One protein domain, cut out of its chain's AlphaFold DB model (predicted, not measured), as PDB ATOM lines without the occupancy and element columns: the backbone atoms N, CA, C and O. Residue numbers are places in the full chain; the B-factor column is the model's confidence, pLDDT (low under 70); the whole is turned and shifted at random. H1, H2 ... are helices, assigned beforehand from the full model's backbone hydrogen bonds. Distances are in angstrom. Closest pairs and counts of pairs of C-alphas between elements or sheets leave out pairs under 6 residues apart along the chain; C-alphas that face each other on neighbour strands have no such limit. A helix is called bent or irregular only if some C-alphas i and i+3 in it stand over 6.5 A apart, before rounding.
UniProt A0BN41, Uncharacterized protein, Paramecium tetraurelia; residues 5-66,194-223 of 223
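This is residues 5 to 66 and 194 to 223 of the 223 residues of an uncharacterized protein of Paramecium tetraurelia (UniProt A0BN41). Two long helices, H2 and H3, lie side by side and run opposite ways, making a rod; a third, H1, folds back beside the beginning of H2 and splays away from the pair, so that its residues 5 to 11 stick out. The pair is well formed, while H1 meets H2 loosely, near one end. The printed part has 92 residues with three named helices, in the order H1, H2, H3 along the chain, and no named strand; the class is all helix. The whole is loose, with a radius of gyration of the C-alphas of 16.8 A, and spans 61 by 24 by 15 A.

The longest helix, H2, takes residues 27 to 64 and measures 56.4 A from first to last C-alpha, from (208.021, 154.683, 310.336) to (241.216, 198.955, 321.316). It has a kink of 25 degrees near residue 35; it is neither bent nor irregular, but only just: C-alphas 35 and 38 are 6.5 A apart. H3, residues 194 to 221, measures 41.0 A and ends with C-alpha 221 at (210.262, 169.002, 312.972). H1, residues 5 to 21, measures 25.3 A and begins with C-alpha 5 at (237.694, 173.446, 309.784).

H2 and H3 touch, with 19 pairs of C-alphas within 8 A; the closest are those of Ile 48 and Ile 207, 5.9 A apart. Their lines stand at a shallow tilt of 20 degrees, and they run opposite ways. H1 and H2 are close but not clearly touching: their closest C-alphas, those of Ile 19 and Val 33, are 7.4 A apart. They run opposite ways at a shallow tilt of 33 degrees, only just short of steep. H1 and H3 are apart. In H3 each O i to N i+4 pair is within hydrogen-bond range; in H1 11 of 13 such pairs are, and in H2 32 of 34.

The two C-alphas farthest apart are those of Ser 26 and Gly 66, at 60.8 A. The link from H1 to H2, five residues, is tight. Residues 5 to 11, which belong to H1, and residues 23 to 28 stand free. Residues 67 to 193 are cut out, and C-alphas 66 and 194 are 12.6 A apart across this cut, which lies between H2 and H3. The printed part ends at residue 223, the chain's last. The mean pLDDT of the printed part is 71.7; it is under 70 in residues 5 to 33, 64 to 66, 221 and 223, and H1 has a mean of 50.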
ATOM      1  N   ALA A   5     239.007 172.891 309.457       44.25
ATOM      2  CA  ALA A   5     237.694 173.446 309.784       44.25
ATOM      3  C   ALA A   5     236.731 173.488 308.576       44.25
ATOM      4  O   ALA A   5     235.535 173.228 308.714       44.25
ATOM      5  N   GLN A   6     237.233 173.751 307.365       38.72
ATOM      6  CA  GLN A   6     236.421 173.791 306.143       38.72
ATOM      7  C   GLN A   6     235.990 172.382 305.696       38.72
ATOM      8  O   GLN A   6     234.875 172.218 305.193       38.72
ATOM      9  N   TYR A   7     236.809 171.353 305.948       42.72
ATOM     10  CA  TYR A   7     236.428 169.951 305.729       42.72
ATOM     11  C   TYR A   7     235.367 169.475 306.728       42.72
ATOM     12  O   TYR A   7     234.422 168.786 306.333       42.72
ATOM     13  N   ALA A   8     235.451 169.904 307.989       47.69
ATOM     14  CA  ALA A   8     234.437 169.595 308.996       47.69
ATOM     15  C   ALA A   8     233.060 170.196 308.640       47.69
ATOM     16  O   ALA A   8     232.029 169.532 308.786       47.69
ATOM     17  N   ILE A   9     233.029 171.418 308.097       45.47
ATOM     18  CA  ILE A   9     231.793 172.106 307.683       45.47
ATOM     19  C   ILE A   9     231.167 171.451 306.436       45.47
ATOM     20  O   ILE A   9     229.947 171.248 306.378       45.47
ATOM     21  N   LEU A  10     231.983 171.056 305.450       42.59
ATOM     22  CA  LEU A  10     231.528 170.349 304.242       42.59
ATOM     23  C   LEU A  10     231.024 168.926 304.542       42.59
ATOM     24  O   LEU A  10     230.056 168.468 303.926       42.59
ATOM     25  N   GLY A  11     231.626 168.240 305.518       47.97
ATOM     26  CA  GLY A  11     231.157 166.940 306.007       47.97
ATOM     27  C   GLY A  11     229.799 167.022 306.715       47.97
ATOM     28  O   GLY A  11     228.908 166.214 306.440       47.97
ATOM     29  N   LYS A  12     229.595 168.039 307.565       50.56
ATOM     30  CA  LYS A  12     228.331 168.255 308.296       50.56
ATOM     31  C   LYS A  12     227.169 168.656 307.370       50.56
ATOM     32  O   LYS A  12     226.060 168.143 307.513       50.56
ATOM     33  N   THR A  13     227.417 169.492 306.360       48.09
ATOM     34  CA  THR A  13     226.382 169.948 305.403       48.09
ATOM     35  C   THR A  13     225.957 168.890 304.377       48.09
ATOM     36  O   THR A  13     224.790 168.873 303.970       48.09
ATOM     37  N   ARG A  14     226.846 167.960 303.987       48.78
ATOM     38  CA  ARG A  14     226.480 166.786 303.161       48.78
ATOM     39  C   ARG A  14     225.444 165.896 303.852       48.78
ATOM     40  O   ARG A  14     224.535 165.400 303.191       48.78
ATOM     41  N   ASN A  15     225.541 165.770 305.173       56.06
ATOM     42  CA  ASN A  15     224.649 164.947 305.987       56.06
ATOM     43  C   ASN A  15     223.217 165.525 306.033       56.06
ATOM     44  O   ASN A  15     222.239 164.805 305.864       56.06
ATOM     45  N   ILE A  16     223.078 166.853 306.127       54.88
ATOM     46  CA  ILE A  16     221.768 167.528 306.186       54.88
ATOM     47  C   ILE A  16     220.984 167.379 304.871       54.88
ATOM     48  O   ILE A  16     219.792 167.080 304.902       54.88
ATOM     49  N   LYS A  17     221.624 167.527 303.701       54.88
ATOM     50  CA  LYS A  17     220.938 167.310 302.407       54.88
ATOM     51  C   LYS A  17     220.462 165.865 302.232       54.88
ATOM     52  O   LYS A  17     219.388 165.657 301.676       54.88
ATOM     53  N   GLN A  18     221.233 164.892 302.717       57.28
ATOM     54  CA  GLN A  18     220.860 163.476 302.683       57.28
ATOM     55  C   GLN A  18     219.680 163.182 303.620       57.28
ATOM     56  O   GLN A  18     218.730 162.524 303.207       57.28
ATOM     57  N   ILE A  19     219.675 163.750 304.830       54.72
ATOM     58  CA  ILE A  19     218.551 163.655 305.778       54.72
ATOM     59  C   ILE A  19     217.275 164.285 305.189       54.72
ATOM     60  O   ILE A  19     216.193 163.715 305.299       54.72
ATOM     61  N   LEU A  20     217.393 165.423 304.496       52.22
ATOM     62  CA  LEU A  20     216.264 166.089 303.832       52.22
ATOM     63  C   LEU A  20     215.723 165.315 302.613       52.22
ATOM     64  O   LEU A  20     214.541 165.438 302.289       52.22
ATOM     65  N   GLN A  21     216.556 164.512 301.944       55.25
ATOM     66  CA  GLN A  21     216.141 163.656 300.823       55.25
ATOM     67  C   GLN A  21     215.374 162.400 301.264       55.25
ATOM     68  O   GLN A  21     214.677 161.801 300.449       55.25
ATOM     69  N   PHE A  22     215.403 162.032 302.548       52.19
ATOM     70  CA  PHE A  22     214.737 160.840 303.092       52.19
ATOM     71  C   PHE A  22     213.208 160.972 303.267       52.19
ATOM     72  O   PHE A  22     212.600 160.277 304.082       52.19
ATOM     73  N   ARG A  23     212.545 161.815 302.465       47.00
ATOM     74  CA  ARG A  23     211.100 162.107 302.544       47.00
ATOM     75  C   ARG A  23     210.159 160.916 302.276       47.00
ATOM     76  O   ARG A  23     208.950 161.116 302.297       47.00
ATOM     77  N   LEU A  24     210.658 159.693 302.059       48.88
ATOM     78  CA  LEU A  24     209.827 158.556 301.632       48.88
ATOM     79  C   LEU A  24     210.040 157.206 302.341       48.88
ATOM     80  O   LEU A  24     209.429 156.228 301.921       48.88
ATOM     81  N   VAL A  25     210.823 157.085 303.418       54.88
ATOM     82  CA  VAL A  25     211.182 155.737 303.914       54.88
ATOM     83  C   VAL A  25     210.754 155.499 305.360       54.88
ATOM     84  O   VAL A  25     211.404 155.976 306.269       54.88
ATOM     85  N   SER A  26     209.725 154.669 305.569       59.38
ATOM     86  CA  SER A  26     209.447 153.918 306.813       59.38
ATOM     87  C   SER A  26     209.157 154.709 308.113       59.38
ATOM     88  O   SER A  26     209.804 155.698 308.453       59.38
ATOM     89  N   ARG A  27     208.229 154.200 308.948       60.19
ATOM     90  CA  ARG A  27     208.021 154.683 310.336       60.19
ATOM     91  C   ARG A  27     209.333 154.741 311.135       60.19
ATOM     92  O   ARG A  27     209.513 155.664 311.918       60.19
ATOM     93  N   ARG A  28     210.268 153.807 310.901       59.16
ATOM     94  CA  ARG A  28     211.578 153.803 311.577       59.16
ATOM     95  C   ARG A  28     212.444 155.005 311.205       59.16
ATOM     96  O   ARG A  28     213.044 155.576 312.105       59.16
ATOM     97  N   ALA A  29     212.491 155.425 309.937       60.16
ATOM     98  CA  ALA A  29     213.320 156.578 309.584       60.16
ATOM     99  C   ALA A  29     212.702 157.893 310.074       60.16
ATOM    100  O   ALA A  29     213.450 158.796 310.432       60.16
ATOM    101  N   LYS A  30     211.367 157.989 310.189       64.38
ATOM    102  CA  LYS A  30     210.719 159.136 310.851       64.38
ATOM    103  C   LYS A  30     211.166 159.283 312.309       64.38
ATOM    104  O   LYS A  30     211.541 160.379 312.706       64.38
ATOM    105  N   GLU A  31     211.204 158.192 313.074       67.88
ATOM    106  CA  GLU A  31     211.700 158.197 314.462       67.88
ATOM    107  C   GLU A  31     213.194 158.546 314.545       67.88
ATOM    108  O   GLU A  31     213.609 159.361 315.369       67.88
ATOM    109  N   THR A  32     214.018 157.998 313.644       67.88
ATOM    110  CA  THR A  32     215.446 158.342 313.576       67.88
ATOM    111  C   THR A  32     215.657 159.822 313.252       67.88
ATOM    112  O   THR A  32     216.468 160.483 313.894       67.88
ATOM    113  N   VAL A  33     214.898 160.378 312.305       67.38
ATOM    114  CA  VAL A  33     214.931 161.809 311.975       67.38
ATOM    115  C   VAL A  33     214.479 162.645 313.175       67.38
ATOM    116  O   VAL A  33     215.158 163.604 313.530       67.38
ATOM    117  N   LYS A  34     213.416 162.246 313.882       72.75
ATOM    118  CA  LYS A  34     212.919 162.945 315.078       72.75
ATOM    119  C   LYS A  34     213.950 163.004 316.214       72.75
ATOM    120  O   LYS A  34     214.007 164.003 316.921       72.75
ATOM    121  N   LEU A  35     214.799 161.981 316.344       75.19
ATOM    122  CA  LEU A  35     215.913 161.940 317.302       75.19
ATOM    123  C   LEU A  35     217.155 162.724 316.842       75.19
ATOM    124  O   LEU A  35     217.914 163.224 317.674       75.19
ATOM    125  N   LEU A  36     217.394 162.811 315.531       75.88
ATOM    126  CA  LEU A  36     218.580 163.464 314.968       75.88
ATOM    127  C   LEU A  36     218.403 164.972 314.758       75.88
ATOM    128  O   LEU A  36     219.381 165.706 314.894       75.88
ATOM    129  N   LEU A  37     217.190 165.450 314.456       76.12
ATOM    130  CA  LEU A  37     216.938 166.874 314.196       76.12
ATOM    131  C   LEU A  37     217.248 167.772 315.409       76.12
ATOM    132  O   LEU A  37     217.966 168.750 315.208       76.12
ATOM    133  N   PRO A  38     216.846 167.448 316.658       81.06
ATOM    134  CA  PRO A  38     217.199 168.267 317.821       81.06
ATOM    135  C   PRO A  38     218.712 168.352 318.049       81.06
ATOM    136  O   PRO A  38     219.239 169.411 318.374       81.06
ATOM    137  N   LYS A  39     219.444 167.252 317.808       83.25
ATOM    138  CA  LYS A  39     220.914 167.242 317.895       83.25
ATOM    139  C   LYS A  39     221.551 168.139 316.831       83.25
ATOM    140  O   LYS A  39     222.529 168.817 317.113       83.25
ATOM    141  N   GLN A  40     221.002 168.149 315.615       78.25
ATOM    142  CA  GLN A  40     221.465 169.025 314.532       78.25
ATOM    143  C   GLN A  40     221.169 170.501 314.828       78.25
ATOM    144  O   GLN A  40     222.050 171.329 314.610       78.25
ATOM    145  N   ILE A  41     219.983 170.820 315.363       80.00
ATOM    146  CA  ILE A  41     219.634 172.179 315.807       80.00
ATOM    147  C   ILE A  41     220.612 172.638 316.893       80.00
ATOM    148  O   ILE A  41     221.244 173.672 316.719       80.00
ATOM    149  N   ASN A  42     220.826 171.840 317.945       86.00
ATOM    150  CA  ASN A  42     221.756 172.192 319.024       86.00
ATOM    151  C   ASN A  42     223.190 172.400 318.520       86.00
ATOM    152  O   ASN A  42     223.847 173.350 318.931       86.00
ATOM    153  N   ASN A  43     223.671 171.552 317.605       85.25
ATOM    154  CA  ASN A  43     225.004 171.711 317.021       85.25
ATOM    155  C   ASN A  43     225.136 173.003 316.200       85.25
ATOM    156  O   ASN A  43     226.194 173.624 316.212       85.25
ATOM    157  N   LEU A  44     224.098 173.384 315.446       78.25
ATOM    158  CA  LEU A  44     224.090 174.640 314.694       78.25
ATOM    159  C   LEU A  44     223.982 175.844 315.633       78.25
ATOM    160  O   LEU A  44     224.669 176.831 315.406       78.25
ATOM    161  N   GLN A  45     223.188 175.743 316.700       86.12
ATOM    162  CA  GLN A  45     223.062 176.802 317.697       86.12
ATOM    163  C   GLN A  45     224.389 177.050 318.421       86.12
ATOM    164  O   GLN A  45     224.833 178.188 318.478       86.12
ATOM    165  N   GLN A  46     225.084 175.993 318.857       88.88
ATOM    166  CA  GLN A  46     226.427 176.114 319.440       88.88
ATOM    167  C   GLN A  46     227.410 176.803 318.488       88.88
ATOM    168  O   GLN A  46     228.187 177.650 318.909       88.88
ATOM    169  N   LEU A  47     227.356 176.467 317.198       82.69
ATOM    170  CA  LEU A  47     228.241 177.052 316.195       82.69
ATOM    171  C   LEU A  47     227.922 178.536 315.944       82.69
ATOM    172  O   LEU A  47     228.839 179.336 315.763       82.69
ATOM    173  N   ILE A  48     226.642 178.918 315.989       83.06
ATOM    174  CA  ILE A  48     226.218 180.322 315.956       83.06
ATOM    175  C   ILE A  48     226.729 181.062 317.195       83.06
ATOM    176  O   ILE A  48     227.295 182.143 317.048       83.06
ATOM    177  N   ASP A  49     226.580 180.488 318.387       87.12
ATOM    178  CA  ASP A  49     227.014 181.108 319.643       87.12
ATOM    179  C   ASP A  49     228.547 181.300 319.665       87.12
ATOM    180  O   ASP A  49     229.042 182.365 320.043       87.12
ATOM    181  N   GLU A  50     229.312 180.317 319.173       87.31
ATOM    182  CA  GLU A  50     230.766 180.416 318.977       87.31
ATOM    183  C   GLU A  50     231.141 181.548 318.005       87.31
ATOM    184  O   GLU A  50     232.016 182.362 318.310       87.31
ATOM    185  N   GLN A  51     230.468 181.641 316.850       85.38
ATOM    186  CA  GLN A  51     230.709 182.711 315.872       85.38
ATOM    187  C   GLN A  51     230.321 184.093 316.418       85.38
ATOM    188  O   GLN A  51     231.011 185.074 316.144       85.38
ATOM    189  N   GLN A  52     229.244 184.190 317.200       86.88
ATOM    190  CA  GLN A  52     228.840 185.435 317.855       86.88
ATOM    191  C   GLN A  52     229.865 185.880 318.901       86.88
ATOM    192  O   GLN A  52     230.179 187.069 318.973       86.88
ATOM    193  N   ASN A  53     230.421 184.943 319.670       89.94
ATOM    194  CA  ASN A  53     231.494 185.240 320.610       89.94
ATOM    195  C   ASN A  53     232.762 185.730 319.884       89.94
ATOM    196  O   ASN A  53     233.339 186.744 320.275       89.94
ATOM    197  N   ASP A  54     233.152 185.088 318.775       85.69
ATOM    198  CA  ASP A  54     234.285 185.541 317.952       85.69
ATOM    199  C   ASP A  54     234.058 186.960 317.399       85.69
ATOM    200  O   ASP A  54     234.947 187.811 317.473       85.69
ATOM    201  N   ILE A  55     232.841 187.277 316.937       84.50
ATOM    202  CA  ILE A  55     232.476 188.645 316.531       84.50
ATOM    203  C   ILE A  55     232.651 189.627 317.696       84.50
ATOM    204  O   ILE A  55     233.229 190.696 317.496       84.50
ATOM    205  N   GLN A  56     232.194 189.293 318.908       86.31
ATOM    206  CA  GLN A  56     232.346 190.190 320.059       86.31
ATOM    207  C   GLN A  56     233.817 190.448 320.404       86.31
ATOM    208  O   GLN A  56     234.198 191.604 320.600       86.31
ATOM    209  N   ILE A  57     234.657 189.411 320.404       85.00
ATOM    210  CA  ILE A  57     236.104 189.535 320.640       85.00
ATOM    211  C   ILE A  57     236.755 190.417 319.561       85.00
ATOM    212  O   ILE A  57     237.565 191.303 319.858       85.00
ATOM    213  N   LYS A  58     236.373 190.228 318.295       82.88
ATOM    214  CA  LYS A  58     236.860 191.035 317.165       82.88
ATOM    215  C   LYS A  58     236.417 192.495 317.232       82.88
ATOM    216  O   LYS A  58     237.205 193.382 316.918       82.88
ATOM    217  N   ILE A  59     235.197 192.773 317.690       81.94
ATOM    218  CA  ILE A  59     234.721 194.148 317.908       81.94
ATOM    219  C   ILE A  59     235.513 194.820 319.034       81.94
ATOM    220  O   ILE A  59     235.985 195.942 318.855       81.94
ATOM    221  N   GLN A  60     235.702 194.142 320.168       81.31
ATOM    222  CA  GLN A  60     236.442 194.694 321.309       81.31
ATOM    223  C   GLN A  60     237.906 194.979 320.951       81.31
ATOM    224  O   GLN A  60     238.420 196.059 321.240       81.31
ATOM    225  N   SER A  61     238.567 194.051 320.255       77.06
ATOM    226  CA  SER A  61     239.940 194.255 319.775       77.06
ATOM    227  C   SER A  61     240.049 195.372 318.728       77.06
ATOM    228  O   SER A  61     241.004 196.147 318.770       77.06
ATOM    229  N   ALA A  62     239.066 195.526 317.835       72.38
ATOM    230  CA  ALA A  62     239.029 196.634 316.877       72.38
ATOM    231  C   ALA A  62     238.821 198.000 317.551       72.38
ATOM    232  O   ALA A  62     239.386 198.990 317.098       72.38
ATOM    233  N   GLN A  63     238.051 198.064 318.643       70.62
ATOM    234  CA  GLN A  63     237.864 199.288 319.433       70.62
ATOM    235  C   GLN A  63     239.128 199.692 320.207       70.62
ATOM    236  O   GLN A  63     239.354 200.876 320.438       70.62
ATOM    237  N   GLN A  64     239.958 198.721 320.597       65.69
ATOM    238  CA  GLN A  64     241.216 198.955 321.316       65.69
ATOM    239  C   GLN A  64     242.400 199.259 320.386       65.69
ATOM    240  O   GLN A  64     243.374 199.880 320.811       65.69
ATOM    241  N   ALA A  65     242.329 198.854 319.115       59.81
ATOM    242  CA  ALA A  65     243.301 199.220 318.091       59.81
ATOM    243  C   ALA A  65     243.090 200.686 317.660       59.81
ATOM    244  O   ALA A  65     242.587 200.967 316.578       59.81
ATOM    245  N   GLY A  66     243.458 201.629 318.532       56.53
ATOM    246  CA  GLY A  66     243.350 203.081 318.340       56.53
ATOM    247  C   GLY A  66     244.297 203.662 317.284       56.53
ATOM    248  O   GLY A  66     245.000 204.619 317.563       56.53
ATOM    249  N   TYR A 194     239.953 197.739 309.072       70.81
ATOM    250  CA  TYR A 194     239.295 197.428 307.805       70.81
ATOM    251  C   TYR A 194     239.239 195.909 307.570       70.81
ATOM    252  O   TYR A 194     238.195 195.368 307.193       70.81
ATOM    253  N   MET A 195     240.340 195.203 307.843       72.88
ATOM    254  CA  MET A 195     240.401 193.741 307.739       72.88
ATOM    255  C   MET A 195     239.430 193.067 308.717       72.88
ATOM    256  O   MET A 195     238.607 192.253 308.297       72.88
ATOM    257  N   THR A 196     239.431 193.486 309.985       73.50
ATOM    258  CA  THR A 196     238.520 192.968 311.014       73.50
ATOM    259  C   THR A 196     237.052 193.241 310.675       73.50
ATOM    260  O   THR A 196     236.213 192.359 310.827       73.50
ATOM    261  N   GLN A 197     236.711 194.423 310.148       76.75
ATOM    262  CA  GLN A 197     235.346 194.733 309.700       76.75
ATOM    263  C   GLN A 197     234.889 193.829 308.553       76.75
ATOM    264  O   GLN A 197     233.720 193.444 308.492       76.75
ATOM    265  N   ASN A 198     235.792 193.488 307.636       78.75
ATOM    266  CA  ASN A 198     235.469 192.606 306.524       78.75
ATOM    267  C   ASN A 198     235.263 191.156 307.001       78.75
ATOM    268  O   ASN A 198     234.330 190.489 306.555       78.75
ATOM    269  N   GLU A 199     236.073 190.701 307.960       79.88
ATOM    270  CA  GLU A 199     235.903 189.402 308.622       79.88
ATOM    271  C   GLU A 199     234.586 189.320 309.406       79.88
ATOM    272  O   GLU A 199     233.876 188.319 309.295       79.88
ATOM    273  N   ILE A 200     234.212 190.380 310.133       81.69
ATOM    274  CA  ILE A 200     232.920 190.470 310.833       81.69
ATOM    275  C   ILE A 200     231.767 190.330 309.835       81.69
ATOM    276  O   ILE A 200     230.895 189.486 310.030       81.69
ATOM    277  N   LYS A 201     231.788 191.073 308.719       85.06
ATOM    278  CA  LYS A 201     230.754 190.963 307.671       85.06
ATOM    279  C   LYS A 201     230.653 189.551 307.090       85.06
ATOM    280  O   LYS A 201     229.559 189.082 306.760       85.06
ATOM    281  N   GLU A 202     231.781 188.856 306.933       86.06
ATOM    282  CA  GLU A 202     231.784 187.471 306.463       86.06
ATOM    283  C   GLU A 202     231.151 186.521 307.492       86.06
ATOM    284  O   GLU A 202     230.341 185.667 307.114       86.06
ATOM    285  N   LEU A 203     231.475 186.686 308.779       81.88
ATOM    286  CA  LEU A 203     230.886 185.914 309.876       81.88
ATOM    287  C   LEU A 203     229.378 186.171 310.001       81.88
ATOM    288  O   LEU A 203     228.604 185.219 310.027       81.88
ATOM    289  N   GLU A 204     228.926 187.425 309.935       85.25
ATOM    290  CA  GLU A 204     227.496 187.776 309.938       85.25
ATOM    291  C   GLU A 204     226.727 187.102 308.787       85.25
ATOM    292  O   GLU A 204     225.609 186.603 308.956       85.25
ATOM    293  N   SER A 205     227.335 187.033 307.598       85.56
ATOM    294  CA  SER A 205     226.764 186.329 306.444       85.56
ATOM    295  C   SER A 205     226.654 184.817 306.673       85.56
ATOM    296  O   SER A 205     225.685 184.199 306.214       85.56
ATOM    297  N   LYS A 206     227.614 184.207 307.384       83.69
ATOM    298  CA  LYS A 206     227.585 182.782 307.759       83.69
ATOM    299  C   LYS A 206     226.493 182.503 308.789       83.69
ATOM    300  O   LYS A 206     225.621 181.687 308.485       83.69
ATOM    301  N   ILE A 207     226.437 183.275 309.877       83.31
ATOM    302  CA  ILE A 207     225.375 183.196 310.896       83.31
ATOM    303  C   ILE A 207     223.998 183.276 310.232       83.31
ATOM    304  O   ILE A 207     223.131 182.434 310.452       83.31
ATOM    305  N   LYS A 208     223.793 184.235 309.320       90.44
ATOM    306  CA  LYS A 208     222.512 184.388 308.611       90.44
ATOM    307  C   LYS A 208     222.140 183.172 307.754       90.44
ATOM    308  O   LYS A 208     220.954 182.901 307.555       90.44
ATOM    309  N   LYS A 209     223.115 182.456 307.186       86.50
ATOM    310  CA  LYS A 209     222.863 181.218 306.426       86.50
ATOM    311  C   LYS A 209     222.534 180.055 307.356       86.50
ATOM    312  O   LYS A 209     221.643 179.280 307.023       86.50
ATOM    313  N   GLU A 210     223.225 179.952 308.483       82.06
ATOM    314  CA  GLU A 210     223.022 178.908 309.490       82.06
ATOM    315  C   GLU A 210     221.673 179.067 310.196       82.06
ATOM    316  O   GLU A 210     220.911 178.103 310.248       82.06
ATOM    317  N   GLN A 211     221.286 180.291 310.567       84.88
ATOM    318  CA  GLN A 211     219.958 180.587 311.112       84.88
ATOM    319  C   GLN A 211     218.843 180.152 310.149       84.88
ATOM    320  O   GLN A 211     217.915 179.443 310.524       84.88
ATOM    321  N   LYS A 212     218.983 180.463 308.852       87.75
ATOM    322  CA  LYS A 212     218.036 180.002 307.820       87.75
ATOM    323  C   LYS A 212     217.970 178.479 307.686       87.75
ATOM    324  O   LYS A 212     216.989 177.971 307.141       87.75
ATOM    325  N   LEU A 213     219.024 177.748 308.056       81.19
ATOM    326  CA  LEU A 213     219.004 176.284 308.078       81.19
ATOM    327  C   LEU A 213     218.264 175.772 309.312       81.19
ATOM    328  O   LEU A 213     217.459 174.855 309.153       81.19
ATOM    329  N   ILE A 214     218.469 176.388 310.479       78.94
ATOM    330  CA  ILE A 214     217.711 176.090 311.703       78.94
ATOM    331  C   ILE A 214     216.214 176.283 311.450       78.94
ATOM    332  O   ILE A 214     215.466 175.316 311.561       78.94
ATOM    333  N   ASP A 215     215.794 177.450 310.946       84.62
ATOM    334  CA  ASP A 215     214.379 177.746 310.667       84.62
ATOM    335  C   ASP A 215     213.736 176.704 309.727       84.62
ATOM    336  O   ASP A 215     212.550 176.376 309.820       84.62
ATOM    337  N   LYS A 216     214.509 176.182 308.764       83.31
ATOM    338  CA  LYS A 216     214.047 175.129 307.844       83.31
ATOM    339  C   LYS A 216     213.913 173.781 308.542       83.31
ATOM    340  O   LYS A 216     212.973 173.051 308.239       83.31
ATOM    341  N   ILE A 217     214.852 173.439 309.419       76.06
ATOM    342  CA  ILE A 217     214.841 172.189 310.180       76.06
ATOM    343  C   ILE A 217     213.687 172.194 311.190       76.06
ATOM    344  O   ILE A 217     212.953 171.211 311.265       76.06
ATOM    345  N   GLU A 218     213.457 173.304 311.891       79.12
ATOM    346  CA  GLU A 218     212.345 173.459 312.838       79.12
ATOM    347  C   GLU A 218     210.981 173.332 312.155       79.12
ATOM    348  O   GLU A 218     210.108 172.614 312.637       79.12
ATOM    349  N   LYS A 219     210.809 173.942 310.974       82.00
ATOM    350  CA  LYS A 219     209.590 173.766 310.167       82.00
ATOM    351  C   LYS A 219     209.323 172.310 309.796       82.00
ATOM    352  O   LYS A 219     208.166 171.936 309.675       82.00
ATOM    353  N   ILE A 220     210.366 171.508 309.591       73.00
ATOM    354  CA  ILE A 220     210.227 170.076 309.289       73.00
ATOM    355  C   ILE A 220     209.935 169.277 310.557       73.00
ATOM    356  O   ILE A 220     209.194 168.305 310.495       73.00
ATOM    357  N   HIS A 221     210.511 169.664 311.694       69.38
ATOM    358  CA  HIS A 221     210.262 169.002 312.972       69.38
ATOM    359  C   HIS A 221     208.819 169.193 313.465       69.38
ATOM    360  O   HIS A 221     208.251 168.279 314.057       69.38
ATOM    361  N   ASN A 222     208.240 170.366 313.199       73.56
ATOM    362  CA  ASN A 222     206.898 170.752 313.643       73.56
ATOM    363  C   ASN A 222     205.769 170.343 312.667       73.56
ATOM    364  O   ASN A 222     204.612 170.677 312.921       73.56
ATOM    365  N   GLN A 223     206.093 169.663 311.558       63.47
ATOM    366  CA  GLN A 223     205.151 169.091 310.579       63.47
ATOM    367  C   GLN A 223     204.951 167.590 310.809       63.47
ATOM    368  O   GLN A 223     203.798 167.132 310.661       63.47
TER     369      GLN A 223